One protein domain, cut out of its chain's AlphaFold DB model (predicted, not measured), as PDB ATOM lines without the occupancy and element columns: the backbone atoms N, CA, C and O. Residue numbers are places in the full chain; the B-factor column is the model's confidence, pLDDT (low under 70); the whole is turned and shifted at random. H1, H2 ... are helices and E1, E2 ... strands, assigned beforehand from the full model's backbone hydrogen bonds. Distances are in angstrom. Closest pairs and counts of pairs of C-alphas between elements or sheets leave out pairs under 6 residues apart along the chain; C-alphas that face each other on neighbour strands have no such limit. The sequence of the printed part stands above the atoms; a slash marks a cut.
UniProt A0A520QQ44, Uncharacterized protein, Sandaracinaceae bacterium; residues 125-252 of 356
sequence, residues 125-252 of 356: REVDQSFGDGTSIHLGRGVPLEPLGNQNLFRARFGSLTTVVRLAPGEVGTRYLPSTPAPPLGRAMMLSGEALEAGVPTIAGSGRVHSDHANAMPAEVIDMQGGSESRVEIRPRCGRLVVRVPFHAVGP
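This is residues 125 to 252 of the 356 residues of an uncharacterized protein of Sandaracinaceae bacterium (UniProt A0A520QQ44). What is the overall shape? A strongly twisted wall of six antiparallel strands, E1 E2 E9 E8 E7 E6 from edge to edge, meets a small sheet, E3 E4 E5, in a loose V, where the end of E4 comes near the start of E9. The short H1 sits near the E6 end of the wall, the stretch of residues 198 to 216 after it has its residues 210 to 211 paired with residues 161 to 162 of E5 in the small sheet, and residues 167 to 188 form a long arc on the outside. What is it made of? The printed part has 128 residues, with named elements in the order E1 E2 E3 E4 E5 E6 H1 E7 E8 E9; it is mostly strand, though under half of the residues are in named elements. It is compact, with a radius of gyration of the C-alphas of 14.2 A and spans of 41 by 28 by 27 A.

Where are the first five strands? E1 is residues 127 to 130, beginning at C-alpha 127 (208.847, 151.705, 143.239), and E2 is 136 to 139. E3 is 145 to 147, E4 is 153 to 158 with 16.0 A, and E5 is 161 to 166 with 16.1 A. What follows? E6 is 189 to 191, H1 is 193 to 197, E7 is 217 to 224 with 18.2 A, and E8 is 229 to 234 with 15.3 A. E9 is 239 to 246 with 21.4 A, ending at C-alpha 246 (198.921, 157.024, 119.284).

How is the large sheet paired? E1 and E2 are an antiparallel hairpin, with N 129 and O 137 2.8 A apart; E2 and E9 have N 138 and O 240 at 2.8 A. E7 E8 E9 form a meander, each strand the antiparallel neighbour of the one before, with N 222 and O 231 at 2.9 A and N 232 and O 243 at 3.0 A. E7 bends by 54 degrees at residue 220, pairing with E6 over 217 to 219, with N 191 and O 217 at 2.8 A. And the rest? E3 E4 E5 are a second meander, with N 146 and O 155 at 2.9 A and N 156 and O 163 at 2.8 A; the closest C-alphas of E4 and E9, Phe 158 and Gly 239, are 6.0 A apart. H1 only grazes the large sheet with residues 193 to 196, its closest C-alphas to E7 being Gly 193 and Met 217 at 6.8 A; in H1 every O i to N i+4 pair is within hydrogen-bond range.

How large is it? The two C-alphas farthest apart, Arg 175 and Gly 226, are 44.1 A apart. Is it continuous? The printed part has no cut; the links E5 to E6 and H1 to E7 are long. Where is confidence low? Residues 197, 199, 212 to 215 and 224 to 227 are under 70.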
ATOM      1  N   ARG A 125     207.139 150.750 149.905       92.56
ATOM      2  CA  ARG A 125     208.061 151.807 149.495       92.56
ATOM      3  C   ARG A 125     207.700 152.312 148.103       92.56
ATOM      4  O   ARG A 125     206.864 151.723 147.425       92.56
ATOM      5  N   GLU A 126     208.331 153.408 147.707       93.06
ATOM      6  CA  GLU A 126     208.248 153.882 146.329       93.06
ATOM      7  C   GLU A 126     208.960 152.884 145.407       93.06
ATOM      8  O   GLU A 126     209.986 152.292 145.775       93.06
ATOM      9  N   VAL A 127     208.363 152.654 144.242       93.75
ATOM     10  CA  VAL A 127     208.847 151.705 143.239       93.75
ATOM     11  C   VAL A 127     208.967 152.431 141.913       93.75
ATOM     12  O   VAL A 127     207.965 152.899 141.384       93.75
ATOM     13  N   ASP A 128     210.175 152.452 141.361       94.31
ATOM     14  CA  ASP A 128     210.474 152.996 140.041       94.31
ATOM     15  C   ASP A 128     210.948 151.874 139.113       94.31
ATOM     16  O   ASP A 128     211.857 151.111 139.444       94.31
ATOM     17  N   GLN A 129     210.328 151.774 137.939       93.44
ATOM     18  CA  GLN A 129     210.707 150.852 136.873       93.44
ATOM     19  C   GLN A 129     210.821 151.634 135.572       93.44
ATOM     20  O   GLN A 129     209.871 152.286 135.144       93.44
ATOM     21  N   SER A 130     211.986 151.573 134.940       93.62
ATOM     22  CA  SER A 130     212.238 152.189 133.638       93.62
ATOM     23  C   SER A 130     212.560 151.110 132.618       93.62
ATOM     24  O   SER A 130     213.228 150.126 132.936       93.62
ATOM     25  N   PHE A 131     212.096 151.308 131.390       91.56
ATOM     26  CA  PHE A 131     212.234 150.332 130.319       91.56
ATOM     27  C   PHE A 131     213.018 150.906 129.137       91.56
ATOM     28  O   PHE A 131     213.135 152.120 128.968       91.56
ATOM     29  N   GLY A 132     213.570 150.018 128.304       87.75
ATOM     30  CA  GLY A 132     214.459 150.396 127.198       87.75
ATOM     31  C   GLY A 132     213.809 151.247 126.100       87.75
ATOM     32  O   GLY A 132     214.521 151.918 125.363       87.75
ATOM     33  N   ASP A 133     212.476 151.269 126.003       85.81
ATOM     34  CA  ASP A 133     211.720 152.133 125.080       85.81
ATOM     35  C   ASP A 133     211.421 153.534 125.665       85.81
ATOM     36  O   ASP A 133     210.751 154.367 125.047       85.81
ATOM     37  N   GLY A 134     211.933 153.806 126.869       88.56
ATOM     38  CA  GLY A 134     211.720 155.036 127.621       88.56
ATOM     39  C   GLY A 134     210.348 155.143 128.285       88.56
ATOM     40  O   GLY A 134     210.038 156.198 128.835       88.56
ATOM     41  N   THR A 135     209.530 154.084 128.269       92.56
ATOM     42  CA  THR A 135     208.372 153.996 129.167       92.56
ATOM     43  C   THR A 135     208.837 153.775 130.604       92.56
ATOM     44  O   THR A 135     209.942 153.284 130.863       92.56
ATOM     45  N   SER A 136     208.014 154.177 131.569       94.19
ATOM     46  CA  SER A 136     208.327 153.982 132.984       94.19
ATOM     47  C   SER A 136     207.084 153.945 133.863       94.19
ATOM     48  O   SER A 136     206.029 154.474 133.511       94.19
ATOM     49  N   ILE A 137     207.231 153.307 135.022       94.38
ATOM     50  CA  ILE A 137     206.237 153.233 136.087       94.38
ATOM     51  C   ILE A 137     206.893 153.736 137.365       94.38
ATOM     52  O   ILE A 137     207.933 153.228 137.768       94.38
ATOM     53  N   HIS A 138     206.240 154.681 138.025       94.25
ATOM     54  CA  HIS A 138     206.487 155.032 139.411       94.25
ATOM     55  C   HIS A 138     205.219 154.750 140.219       94.25
ATOM     56  O   HIS A 138     204.144 155.255 139.882       94.25
ATOM     57  N   LEU A 139     205.344 153.963 141.284       93.81
ATOM     58  CA  LEU A 139     204.290 153.704 142.258       93.81
ATOM     59  C   LEU A 139     204.695 154.301 143.604       93.81
ATOM     60  O   LEU A 139     205.761 153.987 144.131       93.81
ATOM     61  N   GLY A 140     203.813 155.110 144.186       92.69
ATOM     62  CA  GLY A 140     203.945 155.554 145.568       92.69
ATOM     63  C   GLY A 140     203.739 154.400 146.554       92.69
ATOM     64  O   GLY A 140     203.289 153.317 146.189       92.69
ATOM     65  N   ARG A 141     204.019 154.646 147.830       92.94
ATOM     66  CA  ARG A 141     203.667 153.777 148.966       92.94
ATOM     67  C   ARG A 141     202.157 153.736 149.172       92.94
ATOM     68  O   ARG A 141     201.502 154.778 149.144       92.94
ATOM     69  N   GLY A 142     201.627 152.557 149.475       92.00
ATOM     70  CA  GLY A 142     200.209 152.337 149.742       92.00
ATOM     71  C   GLY A 142     199.368 152.063 148.502       92.00
ATOM     72  O   GLY A 142     198.144 152.045 148.615       92.00
ATOM     73  N   VAL A 143     199.986 151.856 147.333       92.25
ATOM     74  CA  VAL A 143     199.291 151.440 146.107       92.25
ATOM     75  C   VAL A 143     198.767 150.014 146.300       92.25
ATOM     76  O   VAL A 143     199.582 149.124 146.538       92.25
ATOM     77  N   PRO A 144     197.444 149.775 146.215       91.88
ATOM     78  CA  PRO A 144     196.854 148.441 146.312       91.88
ATOM     79  C   PRO A 144     197.305 147.488 145.201       91.88
ATOM     80  O   PRO A 144     197.390 147.871 144.031       91.88
ATOM     81  N   LEU A 145     197.538 146.231 145.582       91.38
ATOM     82  CA  LEU A 145     198.066 145.167 144.738       91.38
ATOM     83  C   LEU A 145     197.185 143.915 144.824       91.38
ATOM     84  O   LEU A 145     196.887 143.405 145.905       91.38
ATOM     85  N   GLU A 146     196.824 143.371 143.666       89.62
ATOM     86  CA  GLU A 146     196.169 142.070 143.537       89.62
ATOM     87  C   GLU A 146     197.170 141.041 142.976       89.62
ATOM     88  O   GLU A 146     197.701 141.246 141.881       89.62
ATOM     89  N   PRO A 147     197.464 139.937 143.690       89.69
ATOM     90  CA  PRO A 147     198.362 138.893 143.191       89.69
ATOM     91  C   PRO A 147     197.782 138.166 141.966       89.69
ATOM     92  O   PRO A 147     196.633 137.737 141.991       89.69
ATOM     93  N   LEU A 148     198.590 137.952 140.921       88.12
ATOM     94  CA  LEU A 148     198.159 137.306 139.665       88.12
ATOM     95  C   LEU A 148     198.592 135.831 139.536       88.12
ATOM     96  O   LEU A 148     198.778 135.322 138.433       88.12
ATOM     97  N   GLY A 149     198.788 135.134 140.657       77.31
ATOM     98  CA  GLY A 149     199.131 133.703 140.701       77.31
ATOM     99  C   GLY A 149     200.618 133.373 140.511       77.31
ATOM    100  O   GLY A 149     201.092 132.389 141.075       77.31
ATOM    101  N   ASN A 150     201.384 134.215 139.813       75.50
ATOM    102  CA  ASN A 150     202.846 134.109 139.761       75.50
ATOM    103  C   ASN A 150     203.492 134.823 140.952       75.50
ATOM    104  O   ASN A 150     203.113 135.946 141.291       75.50
ATOM    105  N   GLN A 151     204.525 134.208 141.539       72.81
ATOM    106  CA  GLN A 151     205.346 134.865 142.555       72.81
ATOM    107  C   GLN A 151     205.936 136.146 141.942       72.81
ATOM    108  O   GLN A 151     206.549 136.100 140.873       72.81
ATOM    109  N   ASN A 152     205.706 137.285 142.595       89.12
ATOM    110  CA  ASN A 152     206.160 138.626 142.211       89.12
ATOM    111  C   ASN A 152     205.361 139.352 141.117       89.12
ATOM    112  O   ASN A 152     205.769 140.451 140.750       89.12
ATOM    113  N   LEU A 153     204.258 138.804 140.591       92.00
ATOM    114  CA  LEU A 153     203.423 139.508 139.607       92.00
ATOM    115  C   LEU A 153     202.123 140.009 140.242       92.00
ATOM    116  O   LEU A 153     201.342 139.225 140.786       92.00
ATOM    117  N   PHE A 154     201.878 141.309 140.122       92.56
ATOM    118  CA  PHE A 154     200.740 141.975 140.743       92.56
ATOM    119  C   PHE A 154     200.020 142.865 139.744       92.56
ATOM    120  O   PHE A 154     200.637 143.508 138.901       92.56
ATOM    121  N   ARG A 155     198.704 142.957 139.879       91.06
ATOM    122  CA  ARG A 155     197.920 144.039 139.297       91.06
ATOM    123  C   ARG A 155     197.922 145.200 140.292       91.06
ATOM    124  O   ARG A 155     197.398 145.060 141.393       91.06
ATOM    125  N   ALA A 156     198.538 146.314 139.912       91.12
ATOM    126  CA  ALA A 156     198.586 147.537 140.705       91.12
ATOM    127  C   ALA A 156     197.465 148.485 140.279       91.12
ATOM    128  O   ALA A 156     197.285 148.717 139.082       91.12
ATOM    129  N   ARG A 157     196.747 149.053 141.255       86.19
ATOM    130  CA  ARG A 157     195.706 150.064 141.019       86.19
ATOM    131  C   ARG A 157     196.042 151.365 141.731       86.19
ATOM    132  O   ARG A 157     196.191 151.377 142.946       86.19
ATOM    133  N   PHE A 158     196.116 152.468 141.002       83.81
ATOM    134  CA  PHE A 158     196.499 153.767 141.555       83.81
ATOM    135  C   PHE A 158     195.726 154.874 140.835       83.81
ATOM    136  O   PHE A 158     195.810 155.050 139.619       83.81
ATOM    137  N   GLY A 159     194.880 155.578 141.592       80.44
ATOM    138  CA  GLY A 159     193.816 156.396 141.014       80.44
ATOM    139  C   GLY A 159     192.836 155.547 140.197       80.44
ATOM    140  O   GLY A 159     192.343 154.527 140.676       80.44
ATOM    141  N   SER A 160     192.567 155.984 138.967       78.19
ATOM    142  CA  SER A 160     191.723 155.284 137.992       78.19
ATOM    143  C   SER A 160     192.465 154.221 137.179       78.19
ATOM    144  O   SER A 160     191.848 153.480 136.416       78.19
ATOM    145  N   LEU A 161     193.794 154.149 137.303       83.81
ATOM    146  CA  LEU A 161     194.618 153.320 136.434       83.81
ATOM    147  C   LEU A 161     194.939 151.979 137.051       83.81
ATOM    148  O   LEU A 161     195.144 151.849 138.259       83.81
ATOM    149  N   THR A 162     195.014 150.989 136.173       86.62
ATOM    150  CA  THR A 162     195.405 149.628 136.500       86.62
ATOM    151  C   THR A 162     196.427 149.123 135.490       86.62
ATOM    152  O   THR A 162     196.224 149.215 134.278       86.62
ATOM    153  N   THR A 163     197.522 148.553 135.983       89.06
ATOM    154  CA  THR A 163     198.526 147.878 135.151       89.06
ATOM    155  C   THR A 163     199.138 146.695 135.896       89.06
ATOM    156  O   THR A 163     198.937 146.533 137.102       89.06
ATOM    157  N   VAL A 164     199.845 145.834 135.173       91.12
ATOM    158  CA  VAL A 164     200.546 144.687 135.749       91.12
ATOM    159  C   VAL A 164     201.984 145.086 136.028       91.12
ATOM    160  O   VAL A 164     202.657 145.606 135.155       91.12
ATOM    161  N   VAL A 165     202.467 144.815 137.232       92.56
ATOM    162  CA  VAL A 165     203.833 145.118 137.654       92.56
ATOM    163  C   VAL A 165     204.493 143.886 138.241       92.56
ATOM    164  O   VAL A 165     203.842 143.030 138.850       92.56
ATOM    165  N   ARG A 166     205.811 143.804 138.077       93.25
ATOM    166  CA  ARG A 166     206.635 142.835 138.795       93.25
ATOM    167  C   ARG A 166     207.266 143.523 139.997       93.25
ATOM    168  O   ARG A 166     207.919 144.541 139.809       93.25
ATOM    169  N   LEU A 167     207.083 142.980 141.197       93.62
ATOM    170  CA  LEU A 167     207.576 143.574 142.443       93.62
ATOM    171  C   LEU A 167     208.448 142.588 143.216       93.62
ATOM    172  O   LEU A 167     208.117 141.410 143.329       93.62
ATOM    173  N   ALA A 168     209.560 143.068 143.760       91.44
ATOM    174  CA  ALA A 168     210.430 142.289 144.629       91.44
ATOM    175  C   ALA A 168     209.751 142.008 145.989       91.44
ATOM    176  O   ALA A 168     208.939 142.813 146.447       91.44
ATOM    177  N   PRO A 169     210.120 140.928 146.707       84.81
ATOM    178  CA  PRO A 169     209.493 140.571 147.987       84.81
ATOM    179  C   PRO A 169     209.478 141.688 149.048       84.81
ATOM    180  O   PRO A 169     208.543 141.765 149.833       84.81
ATOM    181  N   GLY A 170     210.478 142.578 149.061       88.81
ATOM    182  CA  GLY A 170     210.543 143.714 149.995       88.81
ATOM    183  C   GLY A 170     209.739 144.954 149.579       88.81
ATOM    184  O   GLY A 170     209.717 145.936 150.314       88.81
ATOM    185  N   GLU A 171     209.120 144.946 148.399       94.62
ATOM    186  CA  GLU A 171     208.284 146.048 147.894       94.62
ATOM    187  C   GLU A 171     206.815 145.882 148.269       94.62
ATOM    188  O   GLU A 171     206.045 146.829 148.133       94.62
ATOM    189  N   VAL A 172     206.430 144.697 148.746       95.31
ATOM    190  CA  VAL A 172     205.043 144.318 149.009       95.31
ATOM    191  C   VAL A 172     204.860 143.991 150.482       95.31
ATOM    192  O   VAL A 172     205.665 143.294 151.094       95.31
ATOM    193  N   GLY A 173     203.771 144.480 151.058       94.19
ATOM    194  CA  GLY A 173     203.380 144.209 152.435       94.19
ATOM    195  C   GLY A 173     201.916 144.554 152.643       94.19
ATOM    196  O   GLY A 173     201.209 144.839 151.689       94.19
ATOM    197  N   THR A 174     201.436 144.538 153.879       94.12
ATOM    198  CA  THR A 174     200.037 144.890 154.207       94.12
ATOM    199  C   THR A 174     199.912 146.246 154.896       94.12
ATOM    200  O   THR A 174     198.808 146.693 155.209       94.12
ATOM    201  N   ARG A 175     201.050 146.907 155.137       93.88
ATOM    202  CA  ARG A 175     201.139 148.201 155.804       93.88
ATOM    203  C   ARG A 175     202.064 149.137 155.050       93.88
ATOM    204  O   ARG A 175     203.046 148.696 154.456       93.88
ATOM    205  N   TYR A 176     201.779 150.427 155.122       93.00
ATOM    206  CA  TYR A 176     202.574 151.459 154.472       93.00
ATOM    207  C   TYR A 176     202.650 152.727 155.321       93.00
ATOM    208  O   TYR A 176     201.828 152.963 156.210       93.00
ATOM    209  N   LEU A 177     203.651 153.549 155.023       90.69
ATOM    210  CA  LEU A 177     203.704 154.946 155.443       90.69
ATOM    211  C   LEU A 177     203.194 155.825 154.294       90.69
ATOM    212  O   LEU A 177     203.413 155.445 153.141       90.69
ATOM    213  N   PRO A 178     202.557 156.976 154.565       82.75
ATOM    214  CA  PRO A 178     202.088 157.875 153.517       82.75
ATOM    215  C   PRO A 178     203.223 158.272 152.569       82.75
ATOM    216  O   PRO A 178     204.379 158.389 152.983       82.75
ATOM    217  N   SER A 179     202.883 158.470 151.299       80.06
ATOM    218  CA  SER A 179     203.820 159.016 150.312       80.06
ATOM    219  C   SER A 179     203.740 160.530 150.286       80.06
ATOM    220  O   SER A 179     202.689 161.106 150.575       80.06
ATOM    221  N   THR A 180     204.817 161.170 149.843       76.75
ATOM    222  CA  THR A 180     204.759 162.582 149.472       76.75
ATOM    223  C   THR A 180     203.825 162.737 148.264       76.75
ATOM    224  O   THR A 180     203.934 161.963 147.308       76.75
ATOM    225  N   PRO A 181     202.891 163.703 148.269       71.50
ATOM    226  CA  PRO A 181     202.032 163.947 147.117       71.50
ATOM    227  C   PRO A 181     202.875 164.332 145.900       71.50
ATOM    228  O   PRO A 181     203.779 165.162 146.004       71.50
ATOM    229  N   ALA A 182     202.557 163.769 144.735       70.44
ATOM    230  CA  ALA A 182     203.177 164.203 143.491       70.44
ATOM    231  C   ALA A 182     202.719 165.632 143.134       70.44
ATOM    232  O   ALA A 182     201.548 165.966 143.347       70.44
ATOM    233  N   PRO A 183     203.600 166.475 142.566       73.50
ATOM    234  CA  PRO A 183     203.201 167.783 142.070       73.50
ATOM    235  C   PRO A 183     202.199 167.642 140.909       73.50
ATOM    236  O   PRO A 183     202.294 166.686 140.122       73.50
ATOM    237  N   PRO A 184     201.257 168.594 140.760       73.06
ATOM    238  CA  PRO A 184     200.308 168.583 139.653       73.06
ATOM    239  C   PRO A 184     201.031 168.630 138.298       73.06
ATOM    240  O   PRO A 184     202.182 169.065 138.202       73.06
ATOM    241  N   LEU A 185     200.357 168.165 137.244       75.50
ATOM    242  CA  LEU A 185     200.853 168.310 135.870       75.50
ATOM    243  C   LEU A 185     200.968 169.795 135.509       75.50
ATOM    244  O   LEU A 185     200.101 170.588 135.877       75.50
ATOM    245  N   GLY A 186     202.025 170.160 134.777       72.19
ATOM    246  CA  GLY A 186     202.265 171.549 134.381       72.19
ATOM    247  C   GLY A 186     201.354 171.987 133.233       72.19
ATOM    248  O   GLY A 186     200.509 172.865 133.396       72.19
ATOM    249  N   ARG A 187     201.513 171.362 132.058       73.56
ATOM    250  CA  ARG A 187     200.690 171.609 130.860       73.56
ATOM    251  C   ARG A 187     199.947 170.339 130.457       73.56
ATOM    252  O   ARG A 187     200.436 169.550 129.656       73.56
ATOM    253  N   ALA A 188     198.762 170.145 131.028       77.62
ATOM    254  CA  ALA A 188     197.952 168.969 130.744       77.62
ATOM    255  C   ALA A 188     197.207 169.088 129.400       77.62
ATOM    256  O   ALA A 188     196.413 170.004 129.187       77.62
ATOM    257  N   MET A 189     197.439 168.119 128.522       82.38
ATOM    258  CA  MET A 189     196.509 167.694 127.478       82.38
ATOM    259  C   MET A 189     195.590 166.596 128.025       82.38
ATOM    260  O   MET A 189     195.765 166.128 129.150       82.38
ATOM    261  N   MET A 190     194.603 166.175 127.241       83.75
ATOM    262  CA  MET A 190     193.687 165.104 127.612       83.75
ATOM    263  C   MET A 190     193.941 163.865 126.761       83.75
ATOM    264  O   MET A 190     193.867 163.916 125.535       83.75
ATOM    265  N   LEU A 191     194.212 162.746 127.426       82.44
ATOM    266  CA  LEU A 191     194.221 161.417 126.831       82.44
ATOM    267  C   LEU A 191     192.783 160.887 126.778       82.44
ATOM    268  O   LEU A 191     192.099 160.870 127.803       82.44
ATOM    269  N   SER A 192     192.328 160.469 125.596       79.56
ATOM    270  CA  SER A 192     190.961 159.989 125.366       79.56
ATOM    271  C   SER A 192     190.598 158.807 126.272       79.56
ATOM    272  O   SER A 192     191.364 157.849 126.398       79.56
ATOM    273  N   GLY A 193     189.400 158.860 126.862       72.44
ATOM    274  CA  GLY A 193     188.844 157.766 127.659       72.44
ATOM    275  C   GLY A 193     188.681 156.474 126.853       72.44
ATOM    276  O   GLY A 193     189.018 155.406 127.346       72.44
ATOM    277  N   GLU A 194     188.293 156.573 125.578       74.06
ATOM    278  CA  GLU A 194     188.171 155.417 124.673       74.06
ATOM    279  C   GLU A 194     189.520 154.708 124.469       74.06
ATOM    280  O   GLU A 194     189.614 153.483 124.542       74.06
ATOM    281  N   ALA A 195     190.598 155.480 124.294       74.06
ATOM    282  CA  ALA A 195     191.944 154.923 124.180       74.06
ATOM    283  C   ALA A 195     192.370 154.224 125.484       74.06
ATOM    284  O   ALA A 195     192.969 153.148 125.462       74.06
ATOM    285  N   LEU A 196     192.034 154.815 126.631       72.38
ATOM    286  CA  LEU A 196     192.322 154.253 127.950       72.38
ATOM    287  C   LEU A 196     191.547 152.960 128.239       72.38
ATOM    288  O   LEU A 196     192.115 152.029 128.811       72.38
ATOM    289  N   GLU A 197     190.279 152.878 127.840       68.50
ATOM    290  CA  GLU A 197     189.458 151.670 127.994       68.50
ATOM    291  C   GLU A 197     189.932 150.535 127.083       68.50
ATOM    292  O   GLU A 197     190.019 149.385 127.515       68.50
ATOM    293  N   ALA A 198     190.326 150.853 125.848       70.38
ATOM    294  CA  ALA A 198     190.876 149.881 124.904       70.38
ATOM    295  C   ALA A 198     192.286 149.370 125.290       70.38
ATOM    296  O   ALA A 198     192.830 148.470 124.637       70.38
ATOM    297  N   GLY A 199     192.886 149.915 126.355       67.69
ATOM    298  CA  GLY A 199     194.233 149.563 126.802       67.69
ATOM    299  C   GLY A 199     195.311 150.004 125.812       67.69
ATOM    300  O   GLY A 199     196.325 149.322 125.656       67.69
ATOM    301  N   VAL A 200     195.059 151.105 125.099       75.88
ATOM    302  CA  VAL A 200     195.964 151.674 124.095       75.88
ATOM    303  C   VAL A 200     197.277 152.166 124.705       75.88
ATOM    304  O   VAL A 200     198.312 151.955 124.070       75.88
ATOM    305  N   PRO A 201     197.308 152.785 125.905       74.75
ATOM    306  CA  PRO A 201     198.579 153.131 126.512       74.75
ATOM    307  C   PRO A 201     199.334 151.866 126.897       74.75
ATOM    308  O   PRO A 201     198.823 151.001 127.615       74.75
ATOM    309  N   THR A 202     200.567 151.769 126.418       83.69
ATOM    310  CA  THR A 202     201.417 150.603 126.653       83.69
ATOM    311  C   THR A 202     202.685 150.983 127.396       83.69
ATOM    312  O   THR A 202     203.219 152.088 127.250       83.69
ATOM    313  N   ILE A 203     203.143 150.042 128.218       83.88
ATOM    314  CA  ILE A 203     204.405 150.096 128.949       83.88
ATOM    315  C   ILE A 203     205.170 148.821 128.631       83.88
ATOM    316  O   ILE A 203     204.623 147.714 128.730       83.88
ATOM    317  N   ALA A 204     206.444 148.954 128.277       80.75
ATOM    318  CA  ALA A 204     207.294 147.795 128.061       80.75
ATOM    319  C   ALA A 204     207.360 146.918 129.325       80.75
ATOM    320  O   ALA A 204     207.348 147.395 130.454       80.75
ATOM    321  N   GLY A 205     207.351 145.596 129.145       73.62
ATOM    322  CA  GLY A 205     207.400 144.617 130.242       73.62
ATOM    323  C   GLY A 205     206.124 144.477 131.093       73.62
ATOM    324  O   GLY A 205     205.902 143.404 131.647       73.62
ATOM    325  N   SER A 206     205.277 145.508 131.157       74.81
ATOM    326  CA  SER A 206     204.037 145.546 131.957       74.81
ATOM    327  C   SER A 206     202.766 145.394 131.106       74.81
ATOM    328  O   SER A 206     201.730 144.935 131.587       74.81
ATOM    329  N   GLY A 207     202.852 145.718 129.812       81.50
ATOM    330  CA  GLY A 207     201.765 145.562 128.851       81.50
ATOM    331  C   GLY A 207     200.813 146.758 128.822       81.50
ATOM    332  O   GLY A 207     201.245 147.910 128.842       81.50
ATOM    333  N   ARG A 208     199.510 146.483 128.704       83.12
ATOM    334  CA  ARG A 208     198.465 147.508 128.570       83.12
ATOM    335  C   ARG A 208     198.144 148.170 129.909       83.12
ATOM    336  O   ARG A 208     198.083 147.506 130.947       83.12
ATOM    337  N   VAL A 209     197.881 149.470 129.867       81.38
ATOM    338  CA  VAL A 209     197.340 150.247 130.985       81.38
ATOM    339  C   VAL A 209     195.852 150.450 130.751       81.38
ATOM    340  O   VAL A 209     195.456 150.932 129.696       81.38
ATOM    341  N   HIS A 210     195.039 150.102 131.744       81.06
ATOM    342  CA  HIS A 210     193.586 150.245 131.683       81.06
ATOM    343  C   HIS A 210     193.121 151.349 132.635       81.06
ATOM    344  O   HIS A 210     193.724 151.549 133.692       81.06
ATOM    345  N   SER A 211     192.030 152.027 132.281       75.81
ATOM    346  CA  SER A 211     191.328 152.983 133.146       75.81
ATOM    347  C   SER A 211     189.934 152.468 133.501       75.81
ATOM    348  O   SER A 211     189.250 151.898 132.657       75.81
ATOM    349  N   ASP A 212     189.496 152.701 134.736       65.19
ATOM    350  CA  ASP A 212     188.105 152.512 135.186       65.19
ATOM    351  C   ASP A 212     187.214 153.749 134.922       65.19
ATOM    352  O   ASP A 212     186.026 153.764 135.269       65.19
ATOM    353  N   HIS A 213     187.799 154.820 134.376       62.00
ATOM    354  CA  HIS A 213     187.115 156.040 133.967       62.00
ATOM    355  C   HIS A 213     187.021 156.089 132.443       62.00
ATOM    356  O   HIS A 213     188.046 156.201 131.774       62.00
ATOM    357  N   ALA A 214     185.783 156.118 131.943       56.66
ATOM    358  CA  ALA A 214     185.433 156.382 130.543       56.66
ATOM    359  C   ALA A 214     185.723 157.830 130.104       56.66
ATOM    360  O   ALA A 214     185.621 158.180 128.931       56.66
ATOM    361  N   ASN A 215     186.050 158.704 131.059       66.12
ATOM    362  CA  ASN A 215     186.344 160.103 130.794       66.12
ATOM    363  C   ASN A 215     187.815 160.281 130.427       66.12
ATOM    364  O   ASN A 215     188.684 159.526 130.863       66.12
ATOM    365  N   ALA A 216     188.091 161.335 129.665       74.69
ATOM    366  CA  ALA A 216     189.454 161.698 129.332       74.69
ATOM    367  C   ALA A 216     190.279 162.001 130.598       74.69
ATOM    368  O   ALA A 216     189.758 162.528 131.587       74.69
ATOM    369  N   MET A 217     191.574 161.698 130.555       80.25
ATOM    370  CA  MET A 217     192.489 161.873 131.683       80.25
ATOM    371  C   MET A 217     193.586 162.894 131.357       80.25
ATOM    372  O   MET A 217     194.132 162.851 130.252       80.25
ATOM    373  N   PRO A 218     193.956 163.778 132.301       84.50
ATOM    374  CA  PRO A 218     195.083 164.688 132.128       84.50
ATOM    375  C   PRO A 218     196.400 163.940 131.870       84.50
ATOM    376  O   PRO A 218     196.752 163.023 132.614       84.50
ATOM    377  N   ALA A 219     197.134 164.362 130.846       86.19
ATOM    378  CA  ALA A 219     198.445 163.842 130.477       86.19
ATOM    379  C   ALA A 219     199.355 164.972 129.968       86.19
ATOM    380  O   ALA A 219     198.889 165.917 129.338       86.19
ATOM    381  N   GLU A 220     200.655 164.884 130.219       88.31
ATOM    382  CA  GLU A 220     201.661 165.820 129.711       88.31
ATOM    383  C   GLU A 220     202.452 165.152 128.582       88.31
ATOM    384  O   GLU A 220     202.947 164.038 128.734       88.31
ATOM    385  N   VAL A 221     202.540 165.796 127.417       84.81
ATOM    386  CA  VAL A 221     203.292 165.246 126.277       84.81
ATOM    387  C   VAL A 221     204.783 165.470 126.520       84.81
ATOM    388  O   VAL A 221     205.217 166.616 126.604       84.81
ATOM    389  N   ILE A 222     205.553 164.383 126.623       84.12
ATOM    390  CA  ILE A 222     207.007 164.433 126.849       84.12
ATOM    391  C   ILE A 222     207.728 164.662 125.525       84.12
ATOM    392  O   ILE A 222     208.538 165.577 125.391       84.12
ATOM    393  N   ASP A 223     207.401 163.844 124.529       81.62
ATOM    394  CA  ASP A 223     207.852 164.031 123.162       81.62
ATOM    395  C   ASP A 223     206.804 163.550 122.167       81.62
ATOM    396  O   ASP A 223     206.052 162.596 122.386       81.62
ATOM    397  N   MET A 224     206.784 164.256 121.043       65.19
ATOM    398  CA  MET A 224     206.211 163.758 119.809       65.19
ATOM    399  C   MET A 224     207.365 163.094 119.072       65.19
ATOM    400  O   MET A 224     208.179 163.776 118.446       65.19
ATOM    401  N   GLN A 225     207.490 161.771 119.178       59.78
ATOM    402  CA  GLN A 225     208.311 161.073 118.195       59.78
ATOM    403  C   GLN A 225     207.662 161.352 116.838       59.78
ATOM    404  O   GLN A 225     206.444 161.270 116.731       59.78
ATOM    405  N   GLY A 226     208.433 161.754 115.825       52.03
ATOM    406  CA  GLY A 226     207.931 162.194 114.511       52.03
ATOM    407  C   GLY A 226     207.219 161.118 113.668       52.03
ATOM    408  O   GLY A 226     207.326 161.141 112.447       52.03
ATOM    409  N   GLY A 227     206.534 160.165 114.304       61.22
ATOM    410  CA  GLY A 227     205.690 159.118 113.740       61.22
ATOM    411  C   GLY A 227     204.294 159.095 114.383       61.22
ATOM    412  O   GLY A 227     203.854 160.053 115.009       61.22
ATOM    413  N   SER A 228     203.570 157.985 114.217       73.19
ATOM    414  CA  SER A 228     202.166 157.812 114.632       73.19
ATOM    415  C   SER A 228     201.924 157.750 116.149       73.19
ATOM    416  O   SER A 228     200.787 157.525 116.569       73.19
ATOM    417  N   GLU A 229     202.958 157.930 116.975       82.00
ATOM    418  CA  GLU A 229     202.906 157.757 118.424       82.00
ATOM    419  C   GLU A 229     203.629 158.871 119.184       82.00
ATOM    420  O   GLU A 229     204.649 159.400 118.749       82.00
ATOM    421  N   SER A 230     203.110 159.157 120.371       84.75
ATOM    422  CA  SER A 230     203.638 160.109 121.338       84.75
ATOM    423  C   SER A 230     203.979 159.389 122.639       84.75
ATOM    424  O   SER A 230     203.304 158.427 123.026       84.75
ATOM    425  N   ARG A 231     204.981 159.896 123.362       89.56
ATOM    426  CA  ARG A 231     205.177 159.539 124.771       89.56
ATOM    427  C   ARG A 231     204.509 160.573 125.650       89.56
ATOM    428  O   ARG A 231     204.755 161.775 125.520       89.56
ATOM    429  N   VAL A 232     203.665 160.093 126.551       90.06
ATOM    430  CA  VAL A 232     202.934 160.951 127.479       90.06
ATOM    431  C   VAL A 232     203.159 160.514 128.909       90.06
ATOM    432  O   VAL A 232     203.244 159.323 129.213       90.06
ATOM    433  N   GLU A 233     203.241 161.501 129.786       91.56
ATOM    434  CA  GLU A 233     203.249 161.323 131.220       91.56
ATOM    435  C   GLU A 233     201.834 161.454 131.769       91.56
ATOM    436  O   GLU A 233     201.128 162.426 131.506       91.56
ATOM    437  N   ILE A 234     201.431 160.489 132.580       89.31
ATOM    438  CA  ILE A 234     200.156 160.487 133.275       89.31
ATOM    439  C   ILE A 234     200.445 160.427 134.772       89.31
ATOM    440  O   ILE A 234     201.189 159.557 135.226       89.31
ATOM    441  N   ARG A 235     199.838 161.329 135.549       88.38
ATOM    442  CA  ARG A 235     199.993 161.402 137.013       88.38
ATOM    443  C   ARG A 235     198.671 161.142 137.737       88.38
ATOM    444  O   ARG A 235     198.047 162.080 138.238       88.38
ATOM    445  N   PRO A 236     198.196 159.889 137.788       84.50
ATOM    446  CA  PRO A 236     197.116 159.528 138.698       84.50
ATOM    447  C   PRO A 236     197.562 159.653 140.165       84.50
ATOM    448  O   PRO A 236     198.737 159.822 140.494       84.50
ATOM    449  N   ARG A 237     196.616 159.513 141.095       83.81
ATOM    450  CA  ARG A 237     196.937 159.520 142.525       83.81
ATOM    451  C   ARG A 237     197.929 158.399 142.873       83.81
ATOM    452  O   ARG A 237     197.664 157.243 142.562       83.81
ATOM    453  N   CYS A 238     199.013 158.744 143.576       87.69
ATOM    454  CA  CYS A 238     200.091 157.828 143.982       87.69
ATOM    455  C   CYS A 238     200.790 157.080 142.839       87.69
ATOM    456  O   CYS A 238     201.376 156.021 143.071       87.69
ATOM    457  N   GLY A 239     200.741 157.591 141.615       89.81
ATOM    458  CA  GLY A 239     201.473 156.980 140.523       89.81
ATOM    459  C   GLY A 239     201.902 157.996 139.489       89.81
ATOM    460  O   GLY A 239     201.315 159.068 139.347       89.81
ATOM    461  N   ARG A 240     202.932 157.632 138.742       92.00
ATOM    462  CA  ARG A 240     203.337 158.332 137.532       92.00
ATOM    463  C   ARG A 240     203.677 157.289 136.486       92.00
ATOM    464  O   ARG A 240     204.432 156.362 136.759       92.00
ATOM    465  N   LEU A 241     203.115 157.445 135.299       92.31
ATOM    466  CA  LEU A 241     203.358 156.571 134.163       92.31
ATOM    467  C   LEU A 241     203.910 157.390 133.011       92.31
ATOM    468  O   LEU A 241     203.335 158.422 132.682       92.31
ATOM    469  N   VAL A 242     204.960 156.895 132.367       92.88
ATOM    470  CA  VAL A 242     205.351 157.332 131.025       92.88
ATOM    471  C   VAL A 242     204.985 156.211 130.069       92.88
ATOM    472  O   VAL A 242     205.531 155.114 130.169       92.88
ATOM    473  N   VAL A 243     204.035 156.478 129.178       90.81
ATOM    474  CA  VAL A 243     203.414 155.487 128.287       90.81
ATOM    475  C   VAL A 243     203.540 155.916 126.833       90.81
ATOM    476  O   VAL A 243     203.616 157.108 126.529       90.81
ATOM    477  N   ARG A 244     203.504 154.937 125.927       89.75
ATOM    478  CA  ARG A 244     203.327 155.187 124.493       89.75
ATOM    479  C   ARG A 244     201.847 155.184 124.147       89.75
ATOM    480  O   ARG A 244     201.123 154.279 124.558       89.75
ATOM    481  N   VAL A 245     201.419 156.189 123.390       86.81
ATOM    482  CA  VAL A 245     200.047 156.335 122.891       86.81
ATOM    483  C   VAL A 245     200.069 156.799 121.434       86.81
ATOM    484  O   VAL A 245     200.968 157.543 121.054       86.81
ATOM    485  N   PRO A 246     199.089 156.428 120.598       85.06
ATOM    486  CA  PRO A 246     198.921 157.024 119.284       85.06
ATOM    487  C   PRO A 246     198.705 158.533 119.392       85.06
ATOM    488  O   PRO A 246     197.996 158.997 120.285       85.06
ATOM    489  N   PHE A 247     199.255 159.299 118.451       80.50
ATOM    490  CA  PHE A 247     199.163 160.765 118.473       80.50
ATOM    491  C   PHE A 247     197.711 161.270 118.569       80.50
ATOM    492  O   PHE A 247     197.409 162.172 119.343       80.50
ATOM    493  N   HIS A 248     196.792 160.632 117.838       80.75
ATOM    494  CA  HIS A 248     195.372 160.997 117.806       80.75
ATOM    495  C   HIS A 248     194.621 160.716 119.120       80.75
ATOM    496  O   HIS A 248     193.487 161.160 119.274       80.75
ATOM    497  N   ALA A 249     195.221 159.981 120.062       82.62
ATOM    498  CA  ALA A 249     194.615 159.706 121.360       82.62
ATOM    499  C   ALA A 249     194.734 160.892 122.333       82.62
ATOM    500  O   ALA A 249     194.105 160.869 123.391       82.62
ATOM    501  N   VAL A 250     195.536 161.909 121.999       82.31
ATOM    502  CA  VAL A 250     195.810 163.067 122.855       82.31
ATOM    503  C   VAL A 250     195.266 164.329 122.196       82.31
ATOM    504  O   VAL A 250     195.550 164.606 121.033       82.31
ATOM    505  N   GLY A 251     194.493 165.112 122.944       78.69
ATOM    506  CA  GLY A 251     193.880 166.340 122.447       78.69
ATOM    507  C   GLY A 251     193.849 167.462 123.484       78.69
ATOM    508  O   GLY A 251     194.158 167.243 124.659       78.69
ATOM    509  N   PRO A 252     193.484 168.687 123.071       74.81
ATOM    510  CA  PRO A 252     193.273 169.783 124.008       74.81
ATOM    511  C   PRO A 252     192.139 169.442 124.990       74.81
ATOM    512  O   PRO A 252     191.230 168.681 124.645       74.81
TER     513      PRO A 252